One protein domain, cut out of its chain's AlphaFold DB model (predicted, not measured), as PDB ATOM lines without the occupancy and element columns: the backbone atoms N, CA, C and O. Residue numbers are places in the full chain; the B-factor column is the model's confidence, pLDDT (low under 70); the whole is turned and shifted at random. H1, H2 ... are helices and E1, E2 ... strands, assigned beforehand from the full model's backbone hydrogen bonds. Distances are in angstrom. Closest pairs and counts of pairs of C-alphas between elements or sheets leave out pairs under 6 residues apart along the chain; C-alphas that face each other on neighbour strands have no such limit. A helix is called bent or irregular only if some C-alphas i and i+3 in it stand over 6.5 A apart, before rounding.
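This is residues 2 to 10 and 57 to 112 of the 112 residues of an uncharacterized protein of Serratia rubidaea (UniProt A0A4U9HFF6). A long, narrow, three-stranded antiparallel sheet, made of the long hairpin E2 and E3 with the short strand E1 beside the first part of E2, has one long, kinked helix, H1, over one face. H1 runs lengthwise over the edge strand E3 and points the same way as it, no named element covers the other face, and the hairpin and the helix together make the long axis. The printed part has 65 residues, with one named helix and three named strands in the order E1, H1, E2, E3 along the chain; the order across the sheet is E1, E2, E3, and the class is mixed, helices and strands. The whole is loose, with a radius of gyration of the C-alphas of 14.3 A, and its C-alphas span 42 by 21 by 20 A, only just a rod.

In the sheet, E2, residues 82 to 91, is the inner strand, and E3, residues 102 to 111, is an edge strand beside it. E2 and E3 form a hairpin, antiparallel, with an angle of 166 degrees between their directions. Their C-alphas face each other from 82 and 110, 5.2 A apart, to 90 and 102, 5.6 A apart. N 84 and O 108 are within hydrogen-bond range at 2.8 A, as are N 104 and O 88 at 2.9 A. The other edge strand is E1, residues 2 to 6, which is antiparallel to E2 at 168 degrees. The C-alphas of Tyr 2 and Ile 86, 4.6 A apart, and those of Ser 6 and Val 82, 5.3 A apart, face each other. N 3 and O 85 are within hydrogen-bond range at 2.8 A, as are N 83 and O 5 at 3.0 A. H1, residues 57 to 77, is on the sheet at a height over the sheet of 10.8 A. It lies over E3, on which 17 of its 21 C-alphas fall when dropped onto the local plane, and only just over E2, on which 3 fall. On the local plane its line and that of E3 stand at 5 degrees, and it runs along the strands. The closest C-alphas of H1 and E3 are those of Cys 59 and Tyr 105, 6.5 A apart. H1 has a kink of 47 degrees near residue 70 and is irregular, but only just: C-alphas 68 and 71 are 6.7 A apart. In its backbone 13 of 17 O i to N i+4 pairs are within hydrogen-bond range.

E2 runs 28.9 A from C-alpha 82 at (31.348, -40.399, -22.495) to C-alpha 91. E3 covers 29.2 A from Asp 102 to Ile 111, and its last C-alpha is at (34.493, -37.978, -29.822). H1 measures 29.4 A from the C-alpha of Lys 57 at (51.496, -49.457, -9.498) to that of Asp 77. E1, Tyr 2 to Ser 6, is the shortest strand.

The two C-alphas farthest apart are those of Asp 95 and Asp 112, 43.2 A. Residues 11 to 56 are not printed, and C-alphas 10 and 57 are 34.7 A apart across this cut, which lies in the link from E1 to H1. Of the links that are printed whole, that from H1 to E2 is tight, with 4 residues, and that from E2 to E3 is short, with 10. The printed part ends at residue 112, the chain's last. The mean pLDDT of the printed part is 78.9; residues 2 to 10, 91 to 92, 94 and 112 are under 70, and E1 has a mean of 46.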
ATOM      1  N   TYR A   2      35.365 -52.704 -15.557       45.25
ATOM      2  CA  TYR A   2      35.089 -51.504 -16.359       45.25
ATOM      3  C   TYR A   2      34.533 -50.413 -15.449       45.25
ATOM      4  O   TYR A   2      33.688 -50.738 -14.635       45.25
ATOM      5  N   SER A   3      34.968 -49.166 -15.565       44.66
ATOM      6  CA  SER A   3      34.417 -48.000 -14.866       44.66
ATOM      7  C   SER A   3      33.886 -47.035 -15.918       44.66
ATOM      8  O   SER A   3      34.639 -46.572 -16.770       44.66
ATOM      9  N   ILE A   4      32.582 -46.773 -15.915       50.34
ATOM     10  CA  ILE A   4      31.955 -45.846 -16.868       50.34
ATOM     11  C   ILE A   4      31.751 -44.513 -16.166       50.34
ATOM     12  O   ILE A   4      31.029 -44.484 -15.177       50.34
ATOM     13  N   TYR A   5      32.326 -43.436 -16.702       47.09
ATOM     14  CA  TYR A   5      32.095 -42.067 -16.256       47.09
ATOM     15  C   TYR A   5      31.226 -41.327 -17.276       47.09
ATOM     16  O   TYR A   5      31.590 -41.120 -18.434       47.09
ATOM     17  N   SER A   6      30.050 -40.893 -16.832       41.72
ATOM     18  CA  SER A   6      29.166 -40.042 -17.625       41.72
ATOM     19  C   SER A   6      28.918 -38.750 -16.866       41.72
ATOM     20  O   SER A   6      28.218 -38.754 -15.853       41.72
ATOM     21  N   ALA A   7      29.426 -37.633 -17.380       43.84
ATOM     22  CA  ALA A   7      29.018 -36.319 -16.905       43.84
ATOM     23  C   ALA A   7      27.588 -36.040 -17.401       43.84
ATOM     24  O   ALA A   7      27.354 -35.889 -18.600       43.84
ATOM     25  N   ARG A   8      26.602 -35.983 -16.497       38.62
ATOM     26  CA  ARG A   8      25.315 -35.350 -16.819       38.62
ATOM     27  C   ARG A   8      25.454 -33.847 -16.603       38.62
ATOM     28  O   ARG A   8      25.811 -33.414 -15.513       38.62
ATOM     29  N   LEU A   9      25.125 -33.061 -17.627       36.53
ATOM     30  CA  LEU A   9      24.869 -31.629 -17.485       36.53
ATOM     31  C   LEU A   9      23.660 -31.443 -16.556       36.53
ATOM     32  O   LEU A   9      22.516 -31.591 -16.982       36.53
ATOM     33  N   GLN A  10      23.908 -31.149 -15.280       40.81
ATOM     34  CA  GLN A  10      22.927 -30.476 -14.431       40.81
ATOM     35  C   GLN A  10      23.233 -28.981 -14.409       40.81
ATOM     36  O   GLN A  10      24.388 -28.560 -14.429       40.81
ATOM     37  N   LYS A  57      50.843 -50.680  -9.985       91.75
ATOM     38  CA  LYS A  57      51.496 -49.457  -9.498       91.75
ATOM     39  C   LYS A  57      51.769 -48.456 -10.629       91.75
ATOM     40  O   LYS A  57      51.531 -47.266 -10.439       91.75
ATOM     41  N   GLU A  58      52.289 -48.919 -11.760       92.94
ATOM     42  CA  GLU A  58      52.565 -48.075 -12.926       92.94
ATOM     43  C   GLU A  58      51.264 -47.561 -13.548       92.94
ATOM     44  O   GLU A  58      51.176 -46.372 -13.841       92.94
ATOM     45  N   CYS A  59      50.212 -48.383 -13.618       91.25
ATOM     46  CA  CYS A  59      48.889 -47.953 -14.076       91.25
ATOM     47  C   CYS A  59      48.303 -46.823 -13.215       91.25
ATOM     48  O   CYS A  59      47.754 -45.869 -13.760       91.25
ATOM     49  N   ILE A  60      48.465 -46.866 -11.886       88.38
ATOM     50  CA  ILE A  60      48.040 -45.760 -11.003       88.38
ATOM     51  C   ILE A  60      48.811 -44.473 -11.329       88.38
ATOM     52  O   ILE A  60      48.226 -43.390 -11.389       88.38
ATOM     53  N   GLN A  61      50.125 -44.574 -11.543       92.50
ATOM     54  CA  GLN A  61      50.953 -43.421 -11.908       92.50
ATOM     55  C   GLN A  61      50.568 -42.867 -13.285       92.50
ATOM     56  O   GLN A  61      50.490 -41.653 -13.467       92.50
ATOM     57  N   PHE A  62      50.280 -43.756 -14.231       93.06
ATOM     58  CA  PHE A  62      49.822 -43.410 -15.565       93.06
ATOM     59  C   PHE A  62      48.461 -42.706 -15.538       93.06
ATOM     60  O   PHE A  62      48.317 -41.651 -16.150       93.06
ATOM     61  N   PHE A  63      47.496 -43.213 -14.767       89.44
ATOM     62  CA  PHE A  63      46.203 -42.555 -14.563       89.44
ATOM     63  C   PHE A  63      46.359 -41.157 -13.948       89.44
ATOM     64  O   PHE A  63      45.736 -40.193 -14.402       89.44
ATOM     65  N   ALA A  64      47.223 -41.014 -12.938       87.75
ATOM     66  CA  ALA A  64      47.502 -39.715 -12.333       87.75
ATOM     67  C   ALA A  64      48.064 -38.726 -13.366       87.75
ATOM     68  O   ALA A  64      47.637 -37.574 -13.411       87.75
ATOM     69  N   TYR A  65      48.970 -39.173 -14.238       92.81
ATOM     70  CA  TYR A  65      49.483 -38.362 -15.342       92.81
ATOM     71  C   TYR A  65      48.383 -37.993 -16.350       92.81
ATOM     72  O   TYR A  65      48.206 -36.813 -16.654       92.81
ATOM     73  N   LEU A  66      47.601 -38.974 -16.810       91.25
ATOM     74  CA  LEU A  66      46.483 -38.782 -17.737       91.25
ATOM     75  C   LEU A  66      45.508 -37.716 -17.228       91.25
ATOM     76  O   LEU A  66      45.245 -36.737 -17.922       91.25
ATOM     77  N   SER A  67      45.015 -37.882 -16.001       85.50
ATOM     78  CA  SER A  67      44.002 -37.011 -15.397       85.50
ATOM     79  C   SER A  67      44.472 -35.573 -15.179       85.50
ATOM     80  O   SER A  67      43.668 -34.648 -15.289       85.50
ATOM     81  N   THR A  68      45.760 -35.369 -14.897       87.00
ATOM     82  CA  THR A  68      46.307 -34.048 -14.550       87.00
ATOM     83  C   THR A  68      46.931 -33.307 -15.730       87.00
ATOM     84  O   THR A  68      46.899 -32.080 -15.741       87.00
ATOM     85  N   HIS A  69      47.472 -34.016 -16.725       91.12
ATOM     86  CA  HIS A  69      48.235 -33.398 -17.818       91.12
ATOM     87  C   HIS A  69      47.580 -33.549 -19.192       91.12
ATOM     88  O   HIS A  69      47.731 -32.663 -20.027       91.12
ATOM     89  N   VAL A  70      46.862 -34.646 -19.447       88.25
ATOM     90  CA  VAL A  70      46.360 -34.973 -20.794       88.25
ATOM     91  C   VAL A  70      44.862 -34.686 -20.913       88.25
ATOM     92  O   VAL A  70      44.429 -33.958 -21.805       88.25
ATOM     93  N   MET A  71      44.064 -35.212 -19.981       87.44
ATOM     94  CA  MET A  71      42.606 -35.076 -19.984       87.44
ATOM     95  C   MET A  71      42.107 -33.627 -19.970       87.44
ATOM     96  O   MET A  71      41.113 -33.379 -20.644       87.44
ATOM     97  N   PRO A  72      42.728 -32.656 -19.264       86.38
ATOM     98  CA  PRO A  72      42.252 -31.274 -19.304       86.38
ATOM     99  C   PRO A  72      42.234 -30.680 -20.718       86.38
ATOM    100  O   PRO A  72      41.301 -29.953 -21.050       86.38
ATOM    101  N   GLY A  73      43.223 -31.024 -21.552       85.81
ATOM    102  CA  GLY A  73      43.251 -30.635 -22.962       85.81
ATOM    103  C   GLY A  73      42.171 -31.359 -23.763       85.81
ATOM    104  O   GLY A  73      41.329 -30.717 -24.374       85.81
ATOM    105  N   LEU A  74      42.116 -32.691 -23.670       83.75
ATOM    106  CA  LEU A  74      41.128 -33.488 -24.410       83.75
ATOM    107  C   LEU A  74      39.678 -33.102 -24.081       83.75
ATOM    108  O   LEU A  74      38.866 -32.926 -24.980       83.75
ATOM    109  N   ARG A  75      39.346 -32.915 -22.797       84.12
ATOM    110  CA  ARG A  75      37.999 -32.522 -22.343       84.12
ATOM    111  C   ARG A  75      37.586 -31.131 -22.817       84.12
ATOM    112  O   ARG A  75      36.392 -30.843 -22.867       84.12
ATOM    113  N   HIS A  76      38.546 -30.259 -23.130       81.19
ATOM    114  CA  HIS A  76      38.243 -28.971 -23.747       81.19
ATOM    115  C   HIS A  76      37.662 -29.157 -25.153       81.19
ATOM    116  O   HIS A  76      36.697 -28.473 -25.507       81.19
ATOM    117  N   ASP A  77      38.215 -30.115 -25.897       80.44
ATOM    118  CA  ASP A  77      37.885 -30.377 -27.295       80.44
ATOM    119  C   ASP A  77      36.628 -31.251 -27.450       80.44
ATOM    120  O   ASP A  77      35.882 -31.087 -28.411       80.44
ATOM    121  N   VAL A  78      36.340 -32.135 -26.486       79.88
ATOM    122  CA  VAL A  78      35.226 -33.105 -26.553       79.88
ATOM    123  C   VAL A  78      34.146 -32.860 -25.489       79.88
ATOM    124  O   VAL A  78      33.927 -33.643 -24.563       79.88
ATOM    125  N   LYS A  79      33.443 -31.728 -25.587       75.62
ATOM    126  CA  LYS A  79      32.398 -31.371 -24.611       75.62
ATOM    127  C   LYS A  79      31.237 -32.373 -24.628       75.62
ATOM    128  O   LYS A  79      30.620 -32.591 -25.658       75.62
ATOM    129  N   GLY A  80      30.876 -32.900 -23.456       74.56
ATOM    130  CA  GLY A  80      29.770 -33.860 -23.322       74.56
ATOM    131  C   GLY A  80      30.147 -35.306 -23.663       74.56
ATOM    132  O   GLY A  80      29.257 -36.137 -23.841       74.56
ATOM    133  N   SER A  81      31.447 -35.609 -23.735       80.81
ATOM    134  CA  SER A  81      31.958 -36.951 -23.990       80.81
ATOM    135  C   SER A  81      31.553 -37.972 -22.922       80.81
ATOM    136  O   SER A  81      31.478 -37.670 -21.729       80.81
ATOM    137  N   VAL A  82      31.371 -39.216 -23.357       81.12
ATOM    138  CA  VAL A  82      31.348 -40.399 -22.495       81.12
ATOM    139  C   VAL A  82      32.786 -40.839 -22.256       81.12
ATOM    140  O   VAL A  82      33.532 -41.054 -23.212       81.12
ATOM    141  N   GLU A  83      33.161 -41.007 -20.994       84.25
ATOM    142  CA  GLU A  83      34.483 -41.486 -20.600       84.25
ATOM    143  C   GLU A  83      34.364 -42.897 -20.005       84.25
ATOM    144  O   GLU A  83      33.398 -43.227 -19.314       84.25
ATOM    145  N   MET A  84      35.333 -43.764 -20.280       83.00
ATOM    146  CA  MET A  84      35.360 -45.124 -19.750       83.00
ATOM    147  C   MET A  84      36.786 -45.544 -19.420       83.00
ATOM    148  O   MET A  84      37.718 -45.256 -20.160       83.00
ATOM    149  N   GLU A  85      36.943 -46.277 -18.330       84.31
ATOM    150  CA  GLU A  85      38.180 -46.951 -17.963       84.31
ATOM    151  C   GLU A  85      37.971 -48.457 -17.995       84.31
ATOM    152  O   GLU A  85      37.000 -48.987 -17.454       84.31
ATOM    153  N   ILE A  86      38.907 -49.156 -18.612       83.75
ATOM    154  CA  ILE A  86      38.947 -50.605 -18.698       83.75
ATOM    155  C   ILE A  86      40.225 -51.053 -18.010       83.75
ATOM    156  O   ILE A  86      41.321 -50.627 -18.368       83.75
ATOM    157  N   ILE A  87      40.067 -51.895 -16.997       84.00
ATOM    158  CA  ILE A  87      41.157 -52.452 -16.207       84.00
ATOM    159  C   ILE A  87      41.070 -53.968 -16.314       84.00
ATOM    160  O   ILE A  87      40.161 -54.599 -15.756       84.00
ATOM    161  N   GLU A  88      42.019 -54.549 -17.029       84.44
ATOM    162  CA  GLU A  88      42.176 -55.989 -17.179       84.44
ATOM    163  C   GLU A  88      43.358 -56.444 -16.329       84.44
ATOM    164  O   GLU A  88      44.487 -55.998 -16.507       84.44
ATOM    165  N   ILE A  89      43.079 -57.300 -15.347       83.12
ATOM    166  CA  ILE A  89      44.098 -57.867 -14.464       83.12
ATOM    167  C   ILE A  89      44.457 -59.234 -15.032       83.12
ATOM    168  O   ILE A  89      43.631 -60.145 -14.998       83.12
ATOM    169  N   ASN A  90      45.675 -59.371 -15.551       75.62
ATOM    170  CA  ASN A  90      46.089 -60.573 -16.272       75.62
ATOM    171  C   ASN A  90      46.350 -61.743 -15.314       75.62
ATOM    172  O   ASN A  90      45.838 -62.843 -15.518       75.62
ATOM    173  N   GLN A  91      47.139 -61.513 -14.259       67.62
ATOM    174  CA  GLN A  91      47.465 -62.510 -13.235       67.62
ATOM    175  C   GLN A  91      47.724 -61.828 -11.887       67.62
ATOM    176  O   GLN A  91      48.455 -60.841 -11.807       67.62
ATOM    177  N   TRP A  92      47.144 -62.369 -10.813       63.16
ATOM    178  CA  TRP A  92      47.452 -61.952  -9.447       63.16
ATOM    179  C   TRP A  92      47.303 -63.121  -8.469       63.16
ATOM    180  O   TRP A  92      46.497 -64.027  -8.680       63.16
ATOM    181  N   GLN A  93      48.104 -63.111  -7.405       74.19
ATOM    182  CA  GLN A  93      47.952 -63.989  -6.245       74.19
ATOM    183  C   GLN A  93      47.373 -63.165  -5.087       74.19
ATOM    184  O   GLN A  93      47.573 -61.951  -5.046       74.19
ATOM    185  N   MET A  94      46.686 -63.802  -4.129       68.88
ATOM    186  CA  MET A  94      46.055 -63.088  -2.999       68.88
ATOM    187  C   MET A  94      47.024 -62.174  -2.226       68.88
ATOM    188  O   MET A  94      46.597 -61.134  -1.737       68.88
ATOM    189  N   ASP A  95      48.315 -62.517  -2.180       79.75
ATOM    190  CA  ASP A  95      49.351 -61.753  -1.467       79.75
ATOM    191  C   ASP A  95      50.219 -60.869  -2.388       79.75
ATOM    192  O   ASP A  95      51.242 -60.317  -1.963       79.75
ATOM    193  N   SER A  96      49.852 -60.728  -3.666       81.06
ATOM    194  CA  SER A  96      50.600 -59.914  -4.627       81.06
ATOM    195  C   SER A  96      50.571 -58.432  -4.244       81.06
ATOM    196  O   SER A  96      49.517 -57.821  -4.074       81.06
ATOM    197  N   LYS A  97      51.747 -57.798  -4.175       87.69
ATOM    198  CA  LYS A  97      51.849 -56.333  -4.069       87.69
ATOM    199  C   LYS A  97      51.490 -55.693  -5.411       87.69
ATOM    200  O   LYS A  97      51.741 -56.279  -6.454       87.69
ATOM    201  N   LEU A  98      51.061 -54.429  -5.411       85.44
ATOM    202  CA  LEU A  98      50.699 -53.682  -6.636       85.44
ATOM    203  C   LEU A  98      51.772 -53.681  -7.743       85.44
ATOM    204  O   LEU A  98      51.447 -53.561  -8.915       85.44
ATOM    205  N   ARG A  99      53.057 -53.797  -7.390       88.88
ATOM    206  CA  ARG A  99      54.164 -53.878  -8.366       88.88
ATOM    207  C   ARG A  99      54.283 -55.243  -9.057       88.88
ATOM    208  O   ARG A  99      55.124 -55.394  -9.925       88.88
ATOM    209  N   GLN A 100      53.528 -56.233  -8.594       85.88
ATOM    210  CA  GLN A 100      53.581 -57.634  -9.018       85.88
ATOM    211  C   GLN A 100      52.276 -58.078  -9.689       85.88
ATOM    212  O   GLN A 100      52.105 -59.262  -9.946       85.88
ATOM    213  N   ILE A 101      51.333 -57.154  -9.878       86.19
ATOM    214  CA  ILE A 101      50.051 -57.415 -10.527       86.19
ATOM    215  C   ILE A 101      50.143 -56.802 -11.913       86.19
ATOM    216  O   ILE A 101      50.234 -55.579 -12.009       86.19
ATOM    217  N   ASP A 102      50.125 -57.633 -12.947       89.94
ATOM    218  CA  ASP A 102      50.146 -57.168 -14.331       89.94
ATOM    219  C   ASP A 102      48.753 -56.691 -14.742       89.94
ATOM    220  O   ASP A 102      47.754 -57.398 -14.560       89.94
ATOM    221  N   VAL A 103      48.699 -55.479 -15.290       89.00
ATOM    222  CA  VAL A 103      47.467 -54.783 -15.643       89.00
ATOM    223  C   VAL A 103      47.567 -54.205 -17.049       89.00
ATOM    224  O   VAL A 103      48.509 -53.483 -17.386       89.00
ATOM    225  N   ASP A 104      46.529 -54.467 -17.834       90.06
ATOM    226  CA  ASP A 104      46.248 -53.764 -19.075       90.06
ATOM    227  C   ASP A 104      45.189 -52.692 -18.767       90.06
ATOM    228  O   ASP A 104      44.031 -52.984 -18.456       90.06
ATOM    229  N   TYR A 105      45.611 -51.427 -18.782       91.06
ATOM    230  CA  TYR A 105      44.755 -50.264 -18.548       91.06
ATOM    231  C   TYR A 105      44.408 -49.598 -19.878       91.06
ATOM    232  O   TYR A 105      45.298 -49.289 -20.673       91.06
ATOM    233  N   THR A 106      43.128 -49.311 -20.099       90.50
ATOM    234  CA  THR A 106      42.644 -48.539 -21.247       90.50
ATOM    235  C   THR A 106      41.705 -47.441 -20.778       90.50
ATOM    236  O   THR A 106      40.719 -47.711 -20.102       90.50
ATOM    237  N   TYR A 107      41.980 -46.208 -21.181       90.75
ATOM    238  CA  TYR A 107      41.063 -45.087 -21.060       90.75
ATOM    239  C   TYR A 107      40.435 -44.790 -22.421       90.75
ATOM    240  O   TYR A 107      41.139 -44.699 -23.427       90.75
ATOM    241  N   LEU A 108      39.119 -44.620 -22.444       89.19
ATOM    242  CA  LEU A 108      38.335 -44.253 -23.611       89.19
ATOM    243  C   LEU A 108      37.641 -42.921 -23.349       89.19
ATOM    244  O   LEU A 108      37.033 -42.727 -22.298       89.19
ATOM    245  N   ILE A 109      37.666 -42.034 -24.333       89.38
ATOM    246  CA  ILE A 109      36.862 -40.813 -24.337       89.38
ATOM    247  C   ILE A 109      36.186 -40.680 -25.692       89.38
ATOM    248  O   ILE A 109      36.841 -40.789 -26.731       89.38
ATOM    249  N   SER A 110      34.863 -40.524 -25.688       88.06
ATOM    250  CA  SER A 110      34.120 -40.430 -26.937       88.06
ATOM    251  C   SER A 110      34.388 -39.102 -27.631       88.06
ATOM    252  O   SER A 110      34.366 -38.057 -26.976       88.06
ATOM    253  N   ILE A 111      34.529 -39.147 -28.946       85.62
ATOM    254  CA  ILE A 111      34.493 -37.978 -29.822       85.62
ATOM    255  C   ILE A 111      33.103 -37.893 -30.469       85.62
ATOM    256  O   ILE A 111      32.417 -38.914 -30.592       85.62
ATOM    257  N   ASP A 112      32.654 -36.674 -30.765       69.00
ATOM    258  CA  ASP A 112      31.407 -36.428 -31.508       69.00
ATOM    259  C   ASP A 112      31.582 -36.713 -33.005       69.00
ATOM    260  O   ASP A 112      32.659 -36.370 -33.548       69.00
TER     261      ASP A 112